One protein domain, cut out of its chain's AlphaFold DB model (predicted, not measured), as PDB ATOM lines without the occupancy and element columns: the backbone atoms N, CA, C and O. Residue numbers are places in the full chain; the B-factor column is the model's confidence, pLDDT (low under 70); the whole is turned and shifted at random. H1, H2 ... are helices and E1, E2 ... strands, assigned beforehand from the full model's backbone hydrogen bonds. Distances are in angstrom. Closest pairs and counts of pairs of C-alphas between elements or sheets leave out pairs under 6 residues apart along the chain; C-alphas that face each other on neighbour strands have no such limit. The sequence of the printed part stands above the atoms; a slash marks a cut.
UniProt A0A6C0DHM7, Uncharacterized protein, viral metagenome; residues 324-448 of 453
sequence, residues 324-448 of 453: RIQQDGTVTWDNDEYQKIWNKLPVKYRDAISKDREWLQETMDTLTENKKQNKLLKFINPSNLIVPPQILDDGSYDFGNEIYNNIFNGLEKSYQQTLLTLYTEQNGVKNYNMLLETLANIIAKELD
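AT A GLANCE: This is residues 324 to 448 of the 453 residues of an uncharacterized protein of viral metagenome (UniProt A0A6C0DHM7). Two small helical lobes lie end to end along the longest axis, one of H1, H2 and H3 with E1 at its outer end, the other of H4, H5 and H6 with the little hairpin of E2 and E3. A long stretch with no named element, residues 373 to 401, crosses from the first lobe to the second, and the two lobes come near each other where H2 is close to H4 and H6. The printed part has 125 residues, with six named helices and three named strands in the order E1 H1 H2 H3 H4 H5 E2 E3 H6; the class is mostly helix, and the one sheet, E2 - E3, is antiparallel. The whole is only just compact, close to loose, with a radius of gyration of the C-alphas of 16.2 A and spans of 45 by 33 by 21 A.

HOW THE PARTS SIT: E2, residues 424 to 426, and E3, residues 429 to 431, form an antiparallel hairpin at 150 degrees; N 424 and O 431 are 2.9 A apart and N 431 and O 424 2.8 A, both within hydrogen-bond range. H5, residues 413 to 420, and H6, residues 433 to 446, only just touch, with 3 pairs of C-alphas within 8 A, at a steep tilt of 49 degrees, opposite ways; the closest C-alphas, of Leu 419 and Leu 435, are 6.3 A apart, and H6 touches with residues 435 to 438 alone. H4, residues 402 to 409, is close to H6 but not clearly touching, about perpendicular at 80 degrees; the closest C-alphas, of Ile 407 and Ile 443, are 7.4 A apart. H2, residues 347 to 353, is close to H4 but not clearly touching, the closest C-alphas, of Ala 352 and Ile 403, being 7.3 A apart. H2 and H3, residues 357 to 372, only just touch, and only at the corner, with 3 pairs of C-alphas within 8 A; the closest are those of Ile 353 and Leu 360, 4.8 A. H1, residues 336 to 342, touches residues 364 to 368 of H3 at 67 degrees, a steep tilt only just short of about perpendicular; the closest C-alphas, of Tyr 338 and Met 364, are 6.5 A apart. H3 and H6 are apart. In H1, H2, H3, H4, H5 and H6 every O i to N i+4 pair is within hydrogen-bond range.

IN THESE COORDINATES: E1, residues 331 to 333, begins with C-alpha 331 at (-45.678, 37.588, 8.155) and pairs with no named strand; residues 331 to 332 pair antiparallel with residues 324 to 325. H3 is 22.7 A long from C-alpha 357 at (-36.611, 41.451, 3.294), and H6 20.0 A, ending with C-alpha 446 at (-30.120, 23.660, 9.033).

THE WHOLE: The two C-alphas farthest apart, of Gln 327 and Asn 427, are 50.8 A apart. The printed part has no cut; the link from H3 to H4 is long, and the other links are tight. The mean pLDDT of the printed part is 84.6, and residues 324 to 329 are under 70.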
ATOM      1  N   ARG A 324     -46.993  41.706   4.709       66.88
ATOM      2  CA  ARG A 324     -47.415  42.450   5.898       66.88
ATOM      3  C   ARG A 324     -46.819  41.794   7.137       66.88
ATOM      4  O   ARG A 324     -47.196  40.674   7.486       66.88
ATOM      5  N   ILE A 325     -45.907  42.501   7.800       64.81
ATOM      6  CA  ILE A 325     -45.287  42.070   9.056       64.81
ATOM      7  C   ILE A 325     -46.093  42.668  10.213       64.81
ATOM      8  O   ILE A 325     -46.174  43.888  10.352       64.81
ATOM      9  N   GLN A 326     -46.723  41.817  11.017       61.38
ATOM     10  CA  GLN A 326     -47.467  42.230  12.205       61.38
ATOM     11  C   GLN A 326     -46.510  42.552  13.364       61.38
ATOM     12  O   GLN A 326     -45.333  42.194  13.348       61.38
ATOM     13  N   GLN A 327     -47.013  43.234  14.395       45.16
ATOM     14  CA  GLN A 327     -46.204  43.671  15.545       45.16
ATOM     15  C   GLN A 327     -45.612  42.511  16.368       45.16
ATOM     16  O   GLN A 327     -44.658  42.721  17.110       45.16
ATOM     17  N   ASP A 328     -46.151  41.299  16.228       49.88
ATOM     18  CA  ASP A 328     -45.644  40.065  16.836       49.88
ATOM     19  C   ASP A 328     -44.604  39.331  15.960       49.88
ATOM     20  O   ASP A 328     -44.140  38.252  16.325       49.88
ATOM     21  N   GLY A 329     -44.230  39.907  14.810       55.19
ATOM     22  CA  GLY A 329     -43.310  39.311  13.841       55.19
ATOM     23  C   GLY A 329     -43.971  38.345  12.855       55.19
ATOM     24  O   GLY A 329     -43.276  37.790  12.003       55.19
ATOM     25  N   THR A 330     -45.294  38.139  12.917       70.44
ATOM     26  CA  THR A 330     -45.978  37.263  11.958       70.44
ATOM     27  C   THR A 330     -46.073  37.907  10.577       70.44
ATOM     28  O   THR A 330     -46.545  39.032  10.405       70.44
ATOM     29  N   VAL A 331     -45.617  37.172   9.561       74.44
ATOM     30  CA  VAL A 331     -45.678  37.588   8.155       74.44
ATOM     31  C   VAL A 331     -46.947  37.039   7.510       74.44
ATOM     32  O   VAL A 331     -47.208  35.831   7.544       74.44
ATOM     33  N   THR A 332     -47.719  37.931   6.896       77.56
ATOM     34  CA  THR A 332     -48.921  37.624   6.109       77.56
ATOM     35  C   THR A 332     -48.814  38.241   4.719       77.56
ATOM     36  O   THR A 332     -48.148  39.251   4.540       77.56
ATOM     37  N   TRP A 333     -49.439  37.631   3.725       77.00
ATOM     38  CA  TRP A 333     -49.388  38.032   2.326       77.00
ATOM     39  C   TRP A 333     -50.797  38.347   1.855       77.00
ATOM     40  O   TRP A 333     -51.699  37.528   2.027       77.00
ATOM     41  N   ASP A 334     -50.975  39.505   1.220       70.06
ATOM     42  CA  ASP A 334     -52.267  39.866   0.628       70.06
ATOM     43  C   ASP A 334     -52.587  38.979  -0.584       70.06
ATOM     44  O   ASP A 334     -53.745  38.744  -0.902       70.06
ATOM     45  N   ASN A 335     -51.564  38.426  -1.239       78.12
ATOM     46  CA  ASN A 335     -51.732  37.467  -2.320       78.12
ATOM     47  C   ASN A 335     -52.004  36.042  -1.786       78.12
ATOM     48  O   ASN A 335     -51.141  35.417  -1.165       78.12
ATOM     49  N   ASP A 336     -53.174  35.487  -2.121       79.50
ATOM     50  CA  ASP A 336     -53.604  34.133  -1.733       79.50
ATOM     51  C   ASP A 336     -52.613  33.017  -2.114       79.50
ATOM     52  O   ASP A 336     -52.494  32.014  -1.405       79.50
ATOM     53  N   GLU A 337     -51.921  33.133  -3.253       80.38
ATOM     54  CA  GLU A 337     -50.933  32.135  -3.681       80.38
ATOM     55  C   GLU A 337     -49.681  32.193  -2.807       80.38
ATOM     56  O   GLU A 337     -49.194  31.141  -2.377       80.38
ATOM     57  N   TYR A 338     -49.224  33.406  -2.487       84.69
ATOM     58  CA  TYR A 338     -48.078  33.638  -1.612       84.69
ATOM     59  C   TYR A 338     -48.399  33.163  -0.201       84.69
ATOM     60  O   TYR A 338     -47.626  32.396   0.363       84.69
ATOM     61  N   GLN A 339     -49.579  33.486   0.337       86.25
ATOM     62  CA  GLN A 339     -49.975  33.018   1.666       86.25
ATOM     63  C   GLN A 339     -50.025  31.483   1.737       86.25
ATOM     64  O   GLN A 339     -49.577  30.882   2.717       86.25
ATOM     65  N   LYS A 340     -50.529  30.815   0.689       86.25
ATOM     66  CA  LYS A 340     -50.562  29.344   0.614       86.25
ATOM     67  C   LYS A 340     -49.168  28.721   0.559       86.25
ATOM     68  O   LYS A 340     -48.996  27.625   1.087       86.25
ATOM     69  N   ILE A 341     -48.211  29.356  -0.118       85.81
ATOM     70  CA  ILE A 341     -46.821  28.883  -0.184       85.81
ATOM     71  C   ILE A 341     -46.119  29.149   1.145       85.81
ATOM     72  O   ILE A 341     -45.552  28.226   1.720       85.81
ATOM     73  N   TRP A 342     -46.268  30.357   1.684       88.94
ATOM     74  CA  TRP A 342     -45.727  30.776   2.971       88.94
ATOM     75  C   TRP A 342     -46.125  29.815   4.088       88.94
ATOM     76  O   TRP A 342     -45.275  29.294   4.799       88.94
ATOM     77  N   ASN A 343     -47.413  29.482   4.191       87.50
ATOM     78  CA  ASN A 343     -47.916  28.568   5.218       87.50
ATOM     79  C   ASN A 343     -47.356  27.138   5.112       87.50
ATOM     80  O   ASN A 343     -47.450  26.383   6.077       87.50
ATOM     81  N   LYS A 344     -46.802  26.752   3.956       86.88
ATOM     82  CA  LYS A 344     -46.174  25.441   3.743       86.88
ATOM     83  C   LYS A 344     -44.672  25.438   4.015       86.88
ATOM     84  O   LYS A 344     -44.093  24.354   4.063       86.88
ATOM     85  N   LEU A 345     -44.044  26.605   4.170       89.12
ATOM     86  CA  LEU A 345     -42.620  26.689   4.465       89.12
ATOM     87  C   LEU A 345     -42.329  26.269   5.918       89.12
ATOM     88  O   LEU A 345     -43.100  26.607   6.827       89.12
ATOM     89  N   PRO A 346     -41.206  25.569   6.163       91.25
ATOM     90  CA  PRO A 346     -40.741  25.260   7.512       91.25
ATOM     91  C   PRO A 346     -40.650  26.518   8.379       91.25
ATOM     92  O   PRO A 346     -40.274  27.585   7.896       91.25
ATOM     93  N   VAL A 347     -40.973  26.399   9.670       87.12
ATOM     94  CA  VAL A 347     -40.953  27.538  10.610       87.12
ATOM     95  C   VAL A 347     -39.563  28.174  10.668       87.12
ATOM     96  O   VAL A 347     -39.448  29.370  10.447       87.12
ATOM     97  N   LYS A 348     -38.501  27.369  10.823       88.00
ATOM     98  CA  LYS A 348     -37.119  27.876  10.839       88.00
ATOM     99  C   LYS A 348     -36.745  28.621   9.562       88.00
ATOM    100  O   LYS A 348     -36.057  29.634   9.628       88.00
ATOM    101  N   TYR A 349     -37.196  28.130   8.406       90.69
ATOM    102  CA  TYR A 349     -36.928  28.797   7.138       90.69
ATOM    103  C   TYR A 349     -37.674  30.126   7.039       90.69
ATOM    104  O   TYR A 349     -37.064  31.123   6.676       90.69
ATOM    105  N   ARG A 350     -38.950  30.167   7.446       89.88
ATOM    106  CA  ARG A 350     -39.725  31.413   7.535       89.88
ATOM    107  C   ARG A 350     -39.074  32.433   8.460       89.88
ATOM    108  O   ARG A 350     -38.945  33.588   8.070       89.88
ATOM    109  N   ASP A 351     -38.633  32.010   9.638       86.56
ATOM    110  CA  ASP A 351     -37.970  32.885  10.609       86.56
ATOM    111  C   ASP A 351     -36.641  33.422  10.065       86.56
ATOM    112  O   ASP A 351     -36.285  34.570  10.320       86.56
ATOM    113  N   ALA A 352     -35.912  32.601   9.302       85.19
ATOM    114  CA  ALA A 352     -34.663  32.989   8.665       85.19
ATOM    115  C   ALA A 352     -34.877  34.051   7.584       85.19
ATOM    116  O   ALA A 352     -34.283  35.125   7.660       85.19
ATOM    117  N   ILE A 353     -35.760  33.781   6.620       87.50
ATOM    118  CA  ILE A 353     -36.005  34.711   5.513       87.50
ATOM    119  C   ILE A 353     -36.742  35.967   5.978       87.50
ATOM    120  O   ILE A 353     -36.518  37.027   5.426       87.50
ATOM    121  N   SER A 354     -37.532  35.926   7.056       84.19
ATOM    122  CA  SER A 354     -38.191  37.135   7.590       84.19
ATOM    123  C   SER A 354     -37.218  38.190   8.131       84.19
ATOM    124  O   SER A 354     -37.606  39.349   8.279       84.19
ATOM    125  N   LYS A 355     -35.971  37.811   8.441       81.94
ATOM    126  CA  LYS A 355     -34.923  38.741   8.897       81.94
ATOM    127  C   LYS A 355     -34.275  39.517   7.752       81.94
ATOM    128  O   LYS A 355     -33.651  40.540   8.009       81.94
ATOM    129  N   ASP A 356     -34.443  39.050   6.518       77.12
ATOM    130  CA  ASP A 356     -33.890  39.658   5.314       77.12
ATOM    131  C   ASP A 356     -35.020  39.865   4.297       77.12
ATOM    132  O   ASP A 356     -35.524  38.928   3.680       77.12
ATOM    133  N   ARG A 357     -35.457  41.119   4.144       74.19
ATOM    134  CA  ARG A 357     -36.611  41.451   3.294       74.19
ATOM    135  C   ARG A 357     -36.380  41.119   1.823       74.19
ATOM    136  O   ARG A 357     -37.340  40.731   1.159       74.19
ATOM    137  N   GLU A 358     -35.154  41.272   1.327       76.12
ATOM    138  CA  GLU A 358     -34.812  40.931  -0.056       76.12
ATOM    139  C   GLU A 358     -34.913  39.419  -0.242       76.12
ATOM    140  O   GLU A 358     -35.613  38.940  -1.134       76.12
ATOM    141  N   TRP A 359     -34.321  38.665   0.687       85.19
ATOM    142  CA  TRP A 359     -34.360  37.209   0.659       85.19
ATOM    143  C   TRP A 359     -35.784  36.646   0.775       85.19
ATOM    144  O   TRP A 359     -36.139  35.686   0.085       85.19
ATOM    145  N   LEU A 360     -36.617  37.252   1.627       84.75
ATOM    146  CA  LEU A 360     -38.032  36.919   1.782       84.75
ATOM    147  C   LEU A 360     -38.792  37.071   0.464       84.75
ATOM    148  O   LEU A 360     -39.508  36.153   0.058       84.75
ATOM    149  N   GLN A 361     -38.647  38.228  -0.181       80.44
ATOM    150  CA  GLN A 361     -39.357  38.548  -1.413       80.44
ATOM    151  C   GLN A 361     -38.896  37.635  -2.556       80.44
ATOM    152  O   GLN A 361     -39.727  36.956  -3.161       80.44
ATOM    153  N   GLU A 362     -37.582  37.507  -2.764       81.25
ATOM    154  CA  GLU A 362     -36.985  36.659  -3.805       81.25
ATOM    155  C   GLU A 362     -37.407  35.190  -3.658       81.25
ATOM    156  O   GLU A 362     -37.793  34.529  -4.631       81.25
ATOM    157  N   THR A 363     -37.390  34.680  -2.423       86.88
ATOM    158  CA  THR A 363     -37.831  33.316  -2.114       86.88
ATOM    159  C   THR A 363     -39.290  33.124  -2.512       86.88
ATOM    160  O   THR A 363     -39.641  32.138  -3.163       86.88
ATOM    161  N   MET A 364     -40.160  34.064  -2.152       88.12
ATOM    162  CA  MET A 364     -41.593  33.924  -2.387       88.12
ATOM    163  C   MET A 364     -41.980  34.107  -3.852       88.12
ATOM    164  O   MET A 364     -42.811  33.343  -4.352       88.12
ATOM    165  N   ASP A 365     -41.327  35.019  -4.565       83.50
ATOM    166  CA  ASP A 365     -41.499  35.199  -6.006       83.50
ATOM    167  C   ASP A 365     -41.060  33.942  -6.765       83.50
ATOM    168  O   ASP A 365     -41.821  33.372  -7.557       83.50
ATOM    169  N   THR A 366     -39.869  33.433  -6.443       81.94
ATOM    170  CA  THR A 366     -39.284  32.267  -7.112       81.94
ATOM    171  C   THR A 366     -40.080  30.992  -6.843       81.94
ATOM    172  O   THR A 366     -40.350  30.216  -7.763       81.94
ATOM    173  N   LEU A 367     -40.505  30.758  -5.598       86.56
ATOM    174  CA  LEU A 367     -41.320  29.592  -5.259       86.56
ATOM    175  C   LEU A 367     -42.712  29.659  -5.896       86.56
ATOM    176  O   LEU A 367     -43.232  28.634  -6.345       86.56
ATOM    177  N   THR A 368     -43.309  30.850  -5.986       84.94
ATOM    178  CA  THR A 368     -44.615  31.026  -6.632       84.94
ATOM    179  C   THR A 368     -44.533  30.788  -8.137       84.94
ATOM    180  O   THR A 368     -45.389  30.092  -8.693       84.94
ATOM    181  N   GLU A 369     -43.487  31.282  -8.799       80.00
ATOM    182  CA  GLU A 369     -43.256  31.044 -10.226       80.00
ATOM    183  C   GLU A 369     -42.936  29.568 -10.514       80.00
ATOM    184  O   GLU A 369     -43.516  28.970 -11.423       80.00
ATOM    185  N   ASN A 370     -42.081  28.934  -9.704       80.50
ATOM    186  CA  ASN A 370     -41.756  27.513  -9.859       80.50
ATOM    187  C   ASN A 370     -42.996  26.629  -9.700       80.50
ATOM    188  O   ASN A 370     -43.203  25.711 -10.496       80.50
ATOM    189  N   LYS A 371     -43.876  26.952  -8.748       82.19
ATOM    190  CA  LYS A 371     -45.147  26.245  -8.570       82.19
ATOM    191  C   LYS A 371     -46.073  26.395  -9.781       82.19
ATOM    192  O   LYS A 371     -46.665  25.407 -10.206       82.19
ATOM    193  N   LYS A 372     -46.181  27.595 -10.370       81.12
ATOM    194  CA  LYS A 372     -46.967  27.829 -11.603       81.12
ATOM    195  C   LYS A 372     -46.452  27.011 -12.783       81.12
ATOM    196  O   LYS A 372     -47.237  26.557 -13.610       81.12
ATOM    197  N   GLN A 373     -45.142  26.799 -12.837       75.31
ATOM    198  CA  GLN A 373     -44.477  26.036 -13.888       75.31
ATOM    199  C   GLN A 373     -44.393  24.525 -13.593       75.31
ATOM    200  O   GLN A 373     -43.723  23.811 -14.336       75.31
ATOM    201  N   ASN A 374     -45.047  24.024 -12.531       78.12
ATOM    202  CA  ASN A 374     -44.938  22.634 -12.056       78.12
ATOM    203  C   ASN A 374     -43.479  22.168 -11.861       78.12
ATOM    204  O   ASN A 374     -43.144  21.007 -12.104       78.12
ATOM    205  N   LYS A 375     -42.594  23.080 -11.448       75.94
ATOM    206  CA  LYS A 375     -41.194  22.791 -11.125       75.94
ATOM    207  C   LYS A 375     -41.048  22.441  -9.648       75.94
ATOM    208  O   LYS A 375     -41.791  22.941  -8.808       75.94
ATOM    209  N   LEU A 376     -40.046  21.615  -9.346       76.69
ATOM    210  CA  LEU A 376     -39.676  21.274  -7.973       76.69
ATOM    211  C   LEU A 376     -39.290  22.543  -7.204       76.69
ATOM    212  O   LEU A 376     -38.428  23.301  -7.659       76.69
ATOM    213  N   LEU A 377     -39.901  22.747  -6.040       82.38
ATOM    214  CA  LEU A 377     -39.552  23.838  -5.145       82.38
ATOM    215  C   LEU A 377     -38.224  23.522  -4.447       82.38
ATOM    216  O   LEU A 377     -38.031  22.447  -3.885       82.38
ATOM    217  N   LYS A 378     -37.284  24.462  -4.504       84.88
ATOM    218  CA  LYS A 378     -35.955  24.337  -3.898       84.88
ATOM    219  C   LYS A 378     -35.677  25.543  -3.019       84.88
ATOM    220  O   LYS A 378     -36.248  26.609  -3.233       84.88
ATOM    221  N   PHE A 379     -34.794  25.351  -2.048       89.81
ATOM    222  CA  PHE A 379     -34.250  26.438  -1.249       89.81
ATOM    223  C   PHE A 379     -33.586  27.489  -2.146       89.81
ATOM    224  O   PHE A 379     -32.874  27.141  -3.093       89.81
ATOM    225  N   ILE A 380     -33.822  28.759  -1.831       86.75
ATOM    226  CA  ILE A 380     -33.291  29.911  -2.561       86.75
ATOM    227  C   ILE A 380     -32.245  30.588  -1.674       86.75
ATOM    228  O   ILE A 380     -32.544  30.897  -0.522       86.75
ATOM    229  N   ASN A 381     -31.026  30.776  -2.187       87.50
ATOM    230  CA  ASN A 381     -30.015  31.619  -1.538       87.50
ATOM    231  C   ASN A 381     -30.398  33.098  -1.721       87.50
ATOM    232  O   ASN A 381     -30.930  33.418  -2.781       87.50
ATOM    233  N   PRO A 382     -30.069  33.993  -0.778       86.31
ATOM    234  CA  PRO A 382     -30.215  35.423  -1.004       86.31
ATOM    235  C   PRO A 382     -29.275  35.908  -2.115       86.31
ATOM    236  O   PRO A 382     -28.096  35.541  -2.153       86.31
ATOM    237  N   SER A 383     -29.776  36.766  -3.003       79.44
ATOM    238  CA  SER A 383     -28.994  37.332  -4.108       79.44
ATOM    239  C   SER A 383     -27.839  38.243  -3.671       79.44
ATOM    240  O   SER A 383     -26.912  38.475  -4.446       79.44
ATOM    241  N   ASN A 384     -27.881  38.770  -2.444       78.00
ATOM    242  CA  ASN A 384     -26.923  39.743  -1.911       78.00
ATOM    243  C   ASN A 384     -25.697  39.115  -1.200       78.00
ATOM    244  O   ASN A 384     -24.900  39.841  -0.604       78.00
ATOM    245  N   LEU A 385     -25.502  37.791  -1.291       86.25
ATOM    246  CA  LEU A 385     -24.354  37.108  -0.682       86.25
ATOM    247  C   LEU A 385     -23.006  37.564  -1.258       86.25
ATOM    248  O   LEU A 385     -22.784  37.599  -2.470       86.25
ATOM    249  N   ILE A 386     -22.045  37.793  -0.367       84.75
ATOM    250  CA  ILE A 386     -20.652  38.083  -0.701       84.75
ATOM    251  C   ILE A 386     -19.917  36.759  -0.939       84.75
ATOM    252  O   ILE A 386     -19.608  36.024   0.000       84.75
ATOM    253  N   VAL A 387     -19.633  36.447  -2.207       85.50
ATOM    254  CA  VAL A 387     -18.899  35.236  -2.601       85.50
ATOM    255  C   VAL A 387     -17.749  35.593  -3.557       85.50
ATOM    256  O   VAL A 387     -18.008  36.095  -4.651       85.50
ATOM    257  N   PRO A 388     -16.477  35.329  -3.190       84.38
ATOM    258  CA  PRO A 388     -16.026  34.687  -1.951       84.38
ATOM    259  C   PRO A 388     -16.217  35.599  -0.722       84.38
ATOM    260  O   PRO A 388     -16.191  36.821  -0.878       84.38
ATOM    261  N   PRO A 389     -16.391  35.030   0.486       90.56
ATOM    262  CA  PRO A 389     -16.614  35.811   1.699       90.56
ATOM    263  C   PRO A 389     -15.397  36.663   2.065       90.56
ATOM    264  O   PRO A 389     -14.251  36.314   1.763       90.56
ATOM    265  N   GLN A 390     -15.648  37.768   2.763       90.56
ATOM    266  CA  GLN A 390     -14.597  38.596   3.348       90.56
ATOM    267  C   GLN A 390     -14.068  37.944   4.626       90.56
ATOM    268  O   GLN A 390     -14.810  37.275   5.336       90.56
ATOM    269  N   ILE A 391     -12.779  38.120   4.914       91.69
ATOM    270  CA  ILE A 391     -12.173  37.653   6.166       91.69
ATOM    271  C   ILE A 391     -12.081  38.857   7.097       91.69
ATOM    272  O   ILE A 391     -11.474  39.865   6.730       91.69
ATOM    273  N   LEU A 392     -12.696  38.750   8.271       90.31
ATOM    274  CA  LEU A 392     -12.645  39.768   9.314       90.31
ATOM    275  C   LEU A 392     -11.343  39.657  10.122       90.31
ATOM    276  O   LEU A 392     -10.633  38.652  10.061       90.31
ATOM    277  N   ASP A 393     -11.031  40.686  10.911       88.38
ATOM    278  CA  ASP A 393      -9.786  40.766  11.694       88.38
ATOM    279  C   ASP A 393      -9.629  39.624  12.717       88.38
ATOM    280  O   ASP A 393      -8.514  39.259  13.093       88.38
ATOM    281  N   ASP A 394     -10.742  39.032  13.154       86.94
ATOM    282  CA  ASP A 394     -10.781  37.879  14.059       86.94
ATOM    283  C   ASP A 394     -10.636  36.523  13.337       86.94
ATOM    284  O   ASP A 394     -10.607  35.466  13.977       86.94
ATOM    285  N   GLY A 395     -10.504  36.541  12.008       86.00
ATOM    286  CA  GLY A 395     -10.381  35.365  11.155       86.00
ATOM    287  C   GLY A 395     -11.706  34.679  10.817       86.00
ATOM    288  O   GLY A 395     -11.671  33.582  10.254       86.00
ATOM    289  N   SER A 396     -12.850  35.279  11.158       91.44
ATOM    290  CA  SER A 396     -14.171  34.806  10.733       91.44
ATOM    291  C   SER A 396     -14.506  35.241   9.300       91.44
ATOM    292  O   SER A 396     -13.919  36.180   8.758       91.44
ATOM    293  N   TYR A 397     -15.431  34.521   8.665       93.00
ATOM    294  CA  TYR A 397     -15.885  34.765   7.298       93.00
ATOM    295  C   TYR A 397     -17.210  35.527   7.273       93.00
ATOM    296  O   TYR A 397     -18.165  35.138   7.948       93.00
ATOM    297  N   ASP A 398     -17.279  36.557   6.437       92.25
ATOM    298  CA  ASP A 398     -18.456  37.391   6.224       92.25
ATOM    299  C   ASP A 398     -18.987  37.263   4.785       92.25
ATOM    300  O   ASP A 398     -18.345  37.667   3.812       92.25
ATOM    301  N   PHE A 399     -20.179  36.684   4.674       90.00
ATOM    302  CA  PHE A 399     -20.982  36.529   3.464       90.00
ATOM    303  C   PHE A 399     -21.996  37.667   3.279       90.00
ATOM    304  O   PHE A 399     -22.792  37.610   2.345       90.00
ATOM    305  N   GLY A 400     -22.022  38.678   4.150       84.69
ATOM    306  CA  GLY A 400     -23.018  39.753   4.113       84.69
ATOM    307  C   GLY A 400     -24.409  39.339   4.606       84.69
ATOM    308  O   GLY A 400     -25.340  40.132   4.519       84.69
ATOM    309  N   ASN A 401     -24.562  38.122   5.143       90.25
ATOM    310  CA  ASN A 401     -25.811  37.634   5.725       90.25
ATOM    311  C   ASN A 401     -25.534  36.904   7.048       90.25
ATOM    312  O   ASN A 401     -24.788  35.923   7.082       90.25
ATOM    313  N   GLU A 402     -26.159  37.352   8.142       87.50
ATOM    314  CA  GLU A 402     -25.892  36.841   9.495       87.50
ATOM    315  C   GLU A 402     -26.105  35.328   9.628       87.50
ATOM    316  O   GLU A 402     -25.371  34.654  10.350       87.50
ATOM    317  N   ILE A 403     -27.095  34.767   8.932       90.19
ATOM    318  CA  ILE A 403     -27.409  33.335   9.012       90.19
ATOM    319  C   ILE A 403     -26.314  32.520   8.328       90.19
ATOM    320  O   ILE A 403     -25.854  31.520   8.884       90.19
ATOM    321  N   TYR A 404     -25.838  32.985   7.172       93.31
ATOM    322  CA  TYR A 404     -24.710  32.370   6.476       93.31
ATOM    323  C   TYR A 404     -23.427  32.493   7.295       93.31
ATOM    324  O   TYR A 404     -22.714  31.503   7.441       93.31
ATOM    325  N   ASN A 405     -23.173  33.655   7.900       93.00
ATOM    326  CA  ASN A 405     -22.006  33.880   8.753       93.00
ATOM    327  C   ASN A 405     -22.010  32.932   9.953       93.00
ATOM    328  O   ASN A 405     -21.016  32.255  10.209       93.00
ATOM    329  N   ASN A 406     -23.134  32.835  10.664       92.19
ATOM    330  CA  ASN A 406     -23.258  31.986  11.845       92.19
ATOM    331  C   ASN A 406     -23.065  30.503  11.504       92.19
ATOM    332  O   ASN A 406     -22.305  29.809  12.180       92.19
ATOM    333  N   ILE A 407     -23.720  30.018  10.444       92.62
ATOM    334  CA  ILE A 407     -23.643  28.604  10.062       92.62
ATOM    335  C   ILE A 407     -22.258  28.273   9.503       92.62
ATOM    336  O   ILE A 407     -21.656  27.288   9.925       92.62
ATOM    337  N   PHE A 408     -21.718  29.095   8.599       93.88
ATOM    338  CA  PHE A 408     -20.426  28.830   7.974       93.88
ATOM    339  C   PHE A 408     -19.278  28.884   8.984       93.88
ATOM    340  O   PHE A 408     -18.447  27.975   9.009       93.88
ATOM    341  N   ASN A 409     -19.249  29.896   9.858       93.62
ATOM    342  CA  ASN A 409     -18.206  30.021  10.880       93.62
ATOM    343  C   ASN A 409     -18.306  28.949  11.976       93.62
ATOM    344  O   ASN A 409     -17.301  28.655  12.621       93.62
ATOM    345  N   GLY A 410     -19.475  28.325  12.149       91.69
ATOM    346  CA  GLY A 410     -19.667  27.166  13.024       91.69
ATOM    347  C   GLY A 410     -19.127  25.841  12.467       91.69
ATOM    348  O   GLY A 410     -19.030  24.867  13.214       91.69
ATOM    349  N   LEU A 411     -18.769  25.777  11.179       92.12
ATOM    350  CA  LEU A 411     -18.187  24.583  10.557       92.12
ATOM    351  C   LEU A 411     -16.731  24.353  10.992       92.12
ATOM    352  O   LEU A 411     -16.014  25.267  11.395       92.12
ATOM    353  N   GLU A 412     -16.251  23.116  10.853       93.00
ATOM    354  CA  GLU A 412     -14.840  22.804  11.089       93.00
ATOM    355  C   GLU A 412     -13.938  23.574  10.106       93.00
ATOM    356  O   GLU A 412     -14.214  23.625   8.906       93.00
ATOM    357  N   LYS A 413     -12.821  24.137  10.591       89.56
ATOM    358  CA  LYS A 413     -11.902  24.958   9.775       89.56
ATOM    359  C   LYS A 413     -11.403  24.248   8.511       89.56
ATOM    360  O   LYS A 413     -11.269  24.876   7.462       89.56
ATOM    361  N   SER A 414     -11.143  22.944   8.600       86.12
ATOM    362  CA  SER A 414     -10.734  22.102   7.466       86.12
ATOM    363  C   SER A 414     -11.824  22.036   6.382       86.12
ATOM    364  O   SER A 414     -11.543  22.130   5.183       86.12
ATOM    365  N   TYR A 415     -13.088  21.953   6.800       91.00
ATOM    366  CA  TYR A 415     -14.240  21.921   5.909       91.00
ATOM    367  C   TYR A 415     -14.527  23.294   5.292       91.00
ATOM    368  O   TYR A 415     -14.752  23.371   4.086       91.00
ATOM    369  N   GLN A 416     -14.409  24.383   6.061       91.50
ATOM    370  CA  GLN A 416     -14.504  25.756   5.543       91.50
ATOM    371  C   GLN A 416     -13.507  25.993   4.403       91.50
ATOM    372  O   GLN A 416     -13.887  26.443   3.325       91.50
ATOM    373  N   GLN A 417     -12.238  25.623   4.609       87.69
ATOM    374  CA  GLN A 417     -11.201  25.744   3.583       87.69
ATOM    375  C   GLN A 417     -11.543  24.927   2.337       87.69
ATOM    376  O   GLN A 417     -11.393  25.424   1.225       87.69
ATOM    377  N   THR A 418     -12.061  23.711   2.516       90.25
ATOM    378  CA  THR A 418     -12.505  22.860   1.405       90.25
ATOM    379  C   THR A 418     -13.636  23.525   0.615       90.25
ATOM    380  O   THR A 418     -13.552  23.610  -0.609       90.25
ATOM    381  N   LEU A 419     -14.656  24.069   1.286       89.25
ATOM    382  CA  LEU A 419     -15.772  24.758   0.632       89.25
ATOM    383  C   LEU A 419     -15.293  25.957  -0.196       89.25
ATOM    384  O   LEU A 419     -15.710  26.121  -1.338       89.25
ATOM    385  N   LEU A 420     -14.353  26.751   0.319       89.56
ATOM    386  CA  LEU A 420     -13.826  27.926  -0.390       89.56
ATOM    387  C   LEU A 420     -13.012  27.587  -1.651       89.56
ATOM    388  O   LEU A 420     -12.751  28.471  -2.469       89.56
ATOM    389  N   THR A 421     -12.646  26.316  -1.850       90.12
ATOM    390  CA  THR A 421     -12.038  25.839  -3.104       90.12
ATOM    391  C   THR A 421     -13.055  25.463  -4.184       90.12
ATOM    392  O   THR A 421     -12.655  25.193  -5.314       90.12
ATOM    393  N   LEU A 422     -14.360  25.483  -3.882       88.69
ATOM    394  CA  LEU A 422     -15.430  25.136  -4.823       88.69
ATOM    395  C   LEU A 422     -15.706  26.269  -5.822       88.69
ATOM    396  O   LEU A 422     -16.708  26.983  -5.741       88.69
ATOM    397  N   TYR A 423     -14.811  26.419  -6.792       88.81
ATOM    398  CA  TYR A 423     -14.989  27.302  -7.938       88.81
ATOM    399  C   TYR A 423     -14.400  26.690  -9.206       88.81
ATOM    400  O   TYR A 423     -13.458  25.900  -9.167       88.81
ATOM    401  N   THR A 424     -14.933  27.097 -10.352       86.25
ATOM    402  CA  THR A 424     -14.303  26.855 -11.654       86.25
ATOM    403  C   THR A 424     -13.637  28.134 -12.131       86.25
ATOM    404  O   THR A 424     -14.198  29.212 -11.950       86.25
ATOM    405  N   GLU A 425     -12.478  28.034 -12.771       89.12
ATOM    406  CA  GLU A 425     -11.766  29.193 -13.310       89.12
ATOM    407  C   GLU A 425     -11.686  29.108 -14.836       89.12
ATOM    408  O   GLU A 425     -11.212  28.118 -15.393       89.12
ATOM    409  N   GLN A 426     -12.167  30.149 -15.514       75.56
ATOM    410  CA  GLN A 426     -12.040  30.315 -16.962       75.56
ATOM    411  C   GLN A 426     -11.559  31.738 -17.249       75.56
ATOM    412  O   GLN A 426     -12.159  32.703 -16.784       75.56
ATOM    413  N   ASN A 427     -10.468  31.878 -18.007       76.94
ATOM    414  CA  ASN A 427      -9.877  33.176 -18.367       76.94
ATOM    415  C   ASN A 427      -9.570  34.091 -17.159       76.94
ATOM    416  O   ASN A 427      -9.725  35.306 -17.249       76.94
ATOM    417  N   GLY A 428      -9.161  33.515 -16.023       78.81
ATOM    418  CA  GLY A 428      -8.863  34.264 -14.794       78.81
ATOM    419  C   GLY A 428     -10.095  34.744 -14.017       78.81
ATOM    420  O   GLY A 428      -9.948  35.432 -13.010       78.81
ATOM    421  N   VAL A 429     -11.307  34.386 -14.457       76.88
ATOM    422  CA  VAL A 429     -12.558  34.672 -13.745       76.88
ATOM    423  C   VAL A 429     -12.995  33.421 -12.990       76.88
ATOM    424  O   VAL A 429     -13.194  32.358 -13.584       76.88
ATOM    425  N   LYS A 430     -13.153  33.555 -11.670       83.94
ATOM    426  CA  LYS A 430     -13.648  32.487 -10.797       83.94
ATOM    427  C   LYS A 430     -15.173  32.500 -10.763       83.94
ATOM    428  O   LYS A 430     -15.782  33.531 -10.496       83.94
ATOM    429  N   ASN A 431     -15.777  31.345 -11.007       84.31
ATOM    430  CA  ASN A 431     -17.208  31.107 -10.887       84.31
ATOM    431  C   ASN A 431     -17.466  30.212  -9.667       84.31
ATOM    432  O   ASN A 431     -16.984  29.080  -9.613       84.31
ATOM    433  N   TYR A 432     -18.240  30.729  -8.713       88.00
ATOM    434  CA  TYR A 432     -18.515  30.111  -7.416       88.00
ATOM    435  C   TYR A 432     -19.878  29.404  -7.338       88.00
ATOM    436  O   TYR A 432     -20.383  29.158  -6.245       88.00
ATOM    437  N   ASN A 433     -20.487  29.038  -8.469       85.38
ATOM    438  CA  ASN A 433     -21.782  28.347  -8.479       85.38
ATOM    439  C   ASN A 433     -21.758  27.047  -7.660       85.38
ATOM    440  O   ASN A 433     -22.699  26.772  -6.925       85.38
ATOM    441  N   MET A 434     -20.658  26.287  -7.713       84.25
ATOM    442  CA  MET A 434     -20.503  25.067  -6.908       84.25
ATOM    443  C   MET A 434     -20.513  25.361  -5.402       84.25
ATOM    444  O   MET A 434     -21.130  24.621  -4.634       84.25
ATOM    445  N   LEU A 435     -19.861  26.446  -4.972       88.94
ATOM    446  CA  LEU A 435     -19.909  26.908  -3.586       88.94
ATOM    447  C   LEU A 435     -21.335  27.323  -3.204       88.94
ATOM    448  O   LEU A 435     -21.831  26.876  -2.177       88.94
ATOM    449  N   LEU A 436     -22.017  28.107  -4.041       88.81
ATOM    450  CA  LEU A 436     -23.390  28.560  -3.793       88.81
ATOM    451  C   LEU A 436     -24.393  27.402  -3.687       88.81
ATOM    452  O   LEU A 436     -25.229  27.405  -2.785       88.81
ATOM    453  N   GLU A 437     -24.304  26.397  -4.560       87.62
ATOM    454  CA  GLU A 437     -25.142  25.192  -4.493       87.62
ATOM    455  C   GLU A 437     -24.854  24.372  -3.231       87.62
ATOM    456  O   GLU A 437     -25.764  23.854  -2.582       87.62
ATOM    457  N   THR A 438     -23.580  24.273  -2.848       89.50
ATOM    458  CA  THR A 438     -23.185  23.537  -1.644       89.50
ATOM    459  C   THR A 438     -23.652  24.258  -0.380       89.50
ATOM    460  O   THR A 438     -24.201  23.617   0.516       89.50
ATOM    461  N   LEU A 439     -23.516  25.587  -0.325       90.56
ATOM    462  CA  LEU A 439     -24.049  26.413   0.757       90.56
ATOM    463  C   LEU A 439     -25.571  26.308   0.832       90.56
ATOM    464  O   LEU A 439     -26.088  26.061   1.915       90.56
ATOM    465  N   ALA A 440     -26.281  26.377  -0.298       90.12
ATOM    466  CA  ALA A 440     -27.731  26.188  -0.334       90.12
ATOM    467  C   ALA A 440     -28.145  24.875   0.340       90.12
ATOM    468  O   ALA A 440     -29.054  24.868   1.160       90.12
ATOM    469  N   ASN A 441     -27.446  23.771   0.061       89.38
ATOM    470  CA  ASN A 441     -27.742  22.474   0.674       89.38
ATOM    471  C   ASN A 441     -27.469  22.448   2.187       89.38
ATOM    472  O   ASN A 441     -28.251  21.867   2.941       89.38
ATOM    473  N   ILE A 442     -26.370  23.064   2.638       91.06
ATOM    474  CA  ILE A 442     -26.015  23.147   4.063       91.06
ATOM    475  C   ILE A 442     -27.060  23.979   4.816       91.06
ATOM    476  O   ILE A 442     -27.611  23.521   5.817       91.06
ATOM    477  N   ILE A 443     -27.374  25.169   4.306       92.44
ATOM    478  CA  ILE A 443     -28.316  26.100   4.931       92.44
ATOM    479  C   ILE A 443     -29.742  25.538   4.877       92.44
ATOM    480  O   ILE A 443     -30.449  25.563   5.882       92.44
ATOM    481  N   ALA A 444     -30.153  24.936   3.756       90.88
ATOM    482  CA  ALA A 444     -31.446  24.265   3.645       90.88
ATOM    483  C   ALA A 444     -31.596  23.135   4.668       90.88
ATOM    484  O   ALA A 444     -32.685  22.931   5.198       90.88
ATOM    485  N   LYS A 445     -30.521  22.395   4.967       91.69
ATOM    486  CA  LYS A 445     -30.541  21.352   5.997       91.69
ATOM    487  C   LYS A 445     -30.726  21.933   7.395       91.69
ATOM    488  O   LYS A 445     -31.534  21.404   8.147       91.69
ATOM    489  N   GLU A 446     -30.029  23.017   7.717       91.12
ATOM    490  CA  GLU A 446     -30.120  23.660   9.033       91.12
ATOM    491  C   GLU A 446     -31.493  24.320   9.273       91.12
ATOM    492  O   GLU A 446     -32.029  24.310  10.383       91.12
ATOM    493  N   LEU A 447     -32.099  24.845   8.203       91.12
ATOM    494  CA  LEU A 447     -33.399  25.519   8.226       91.12
ATOM    495  C   LEU A 447     -34.594  24.589   7.955       91.12
ATOM    496  O   LEU A 447     -35.715  25.070   7.773       91.12
ATOM    497  N   ASP A 448     -34.381  23.270   7.930       89.88
ATOM    498  CA  ASP A 448     -35.396  22.244   7.633       89.88
ATOM    499  C   ASP A 448     -36.083  22.412   6.251       89.88
ATOM    500  O   ASP A 448     -37.187  21.922   6.023       89.88
TER     501      ASP A 448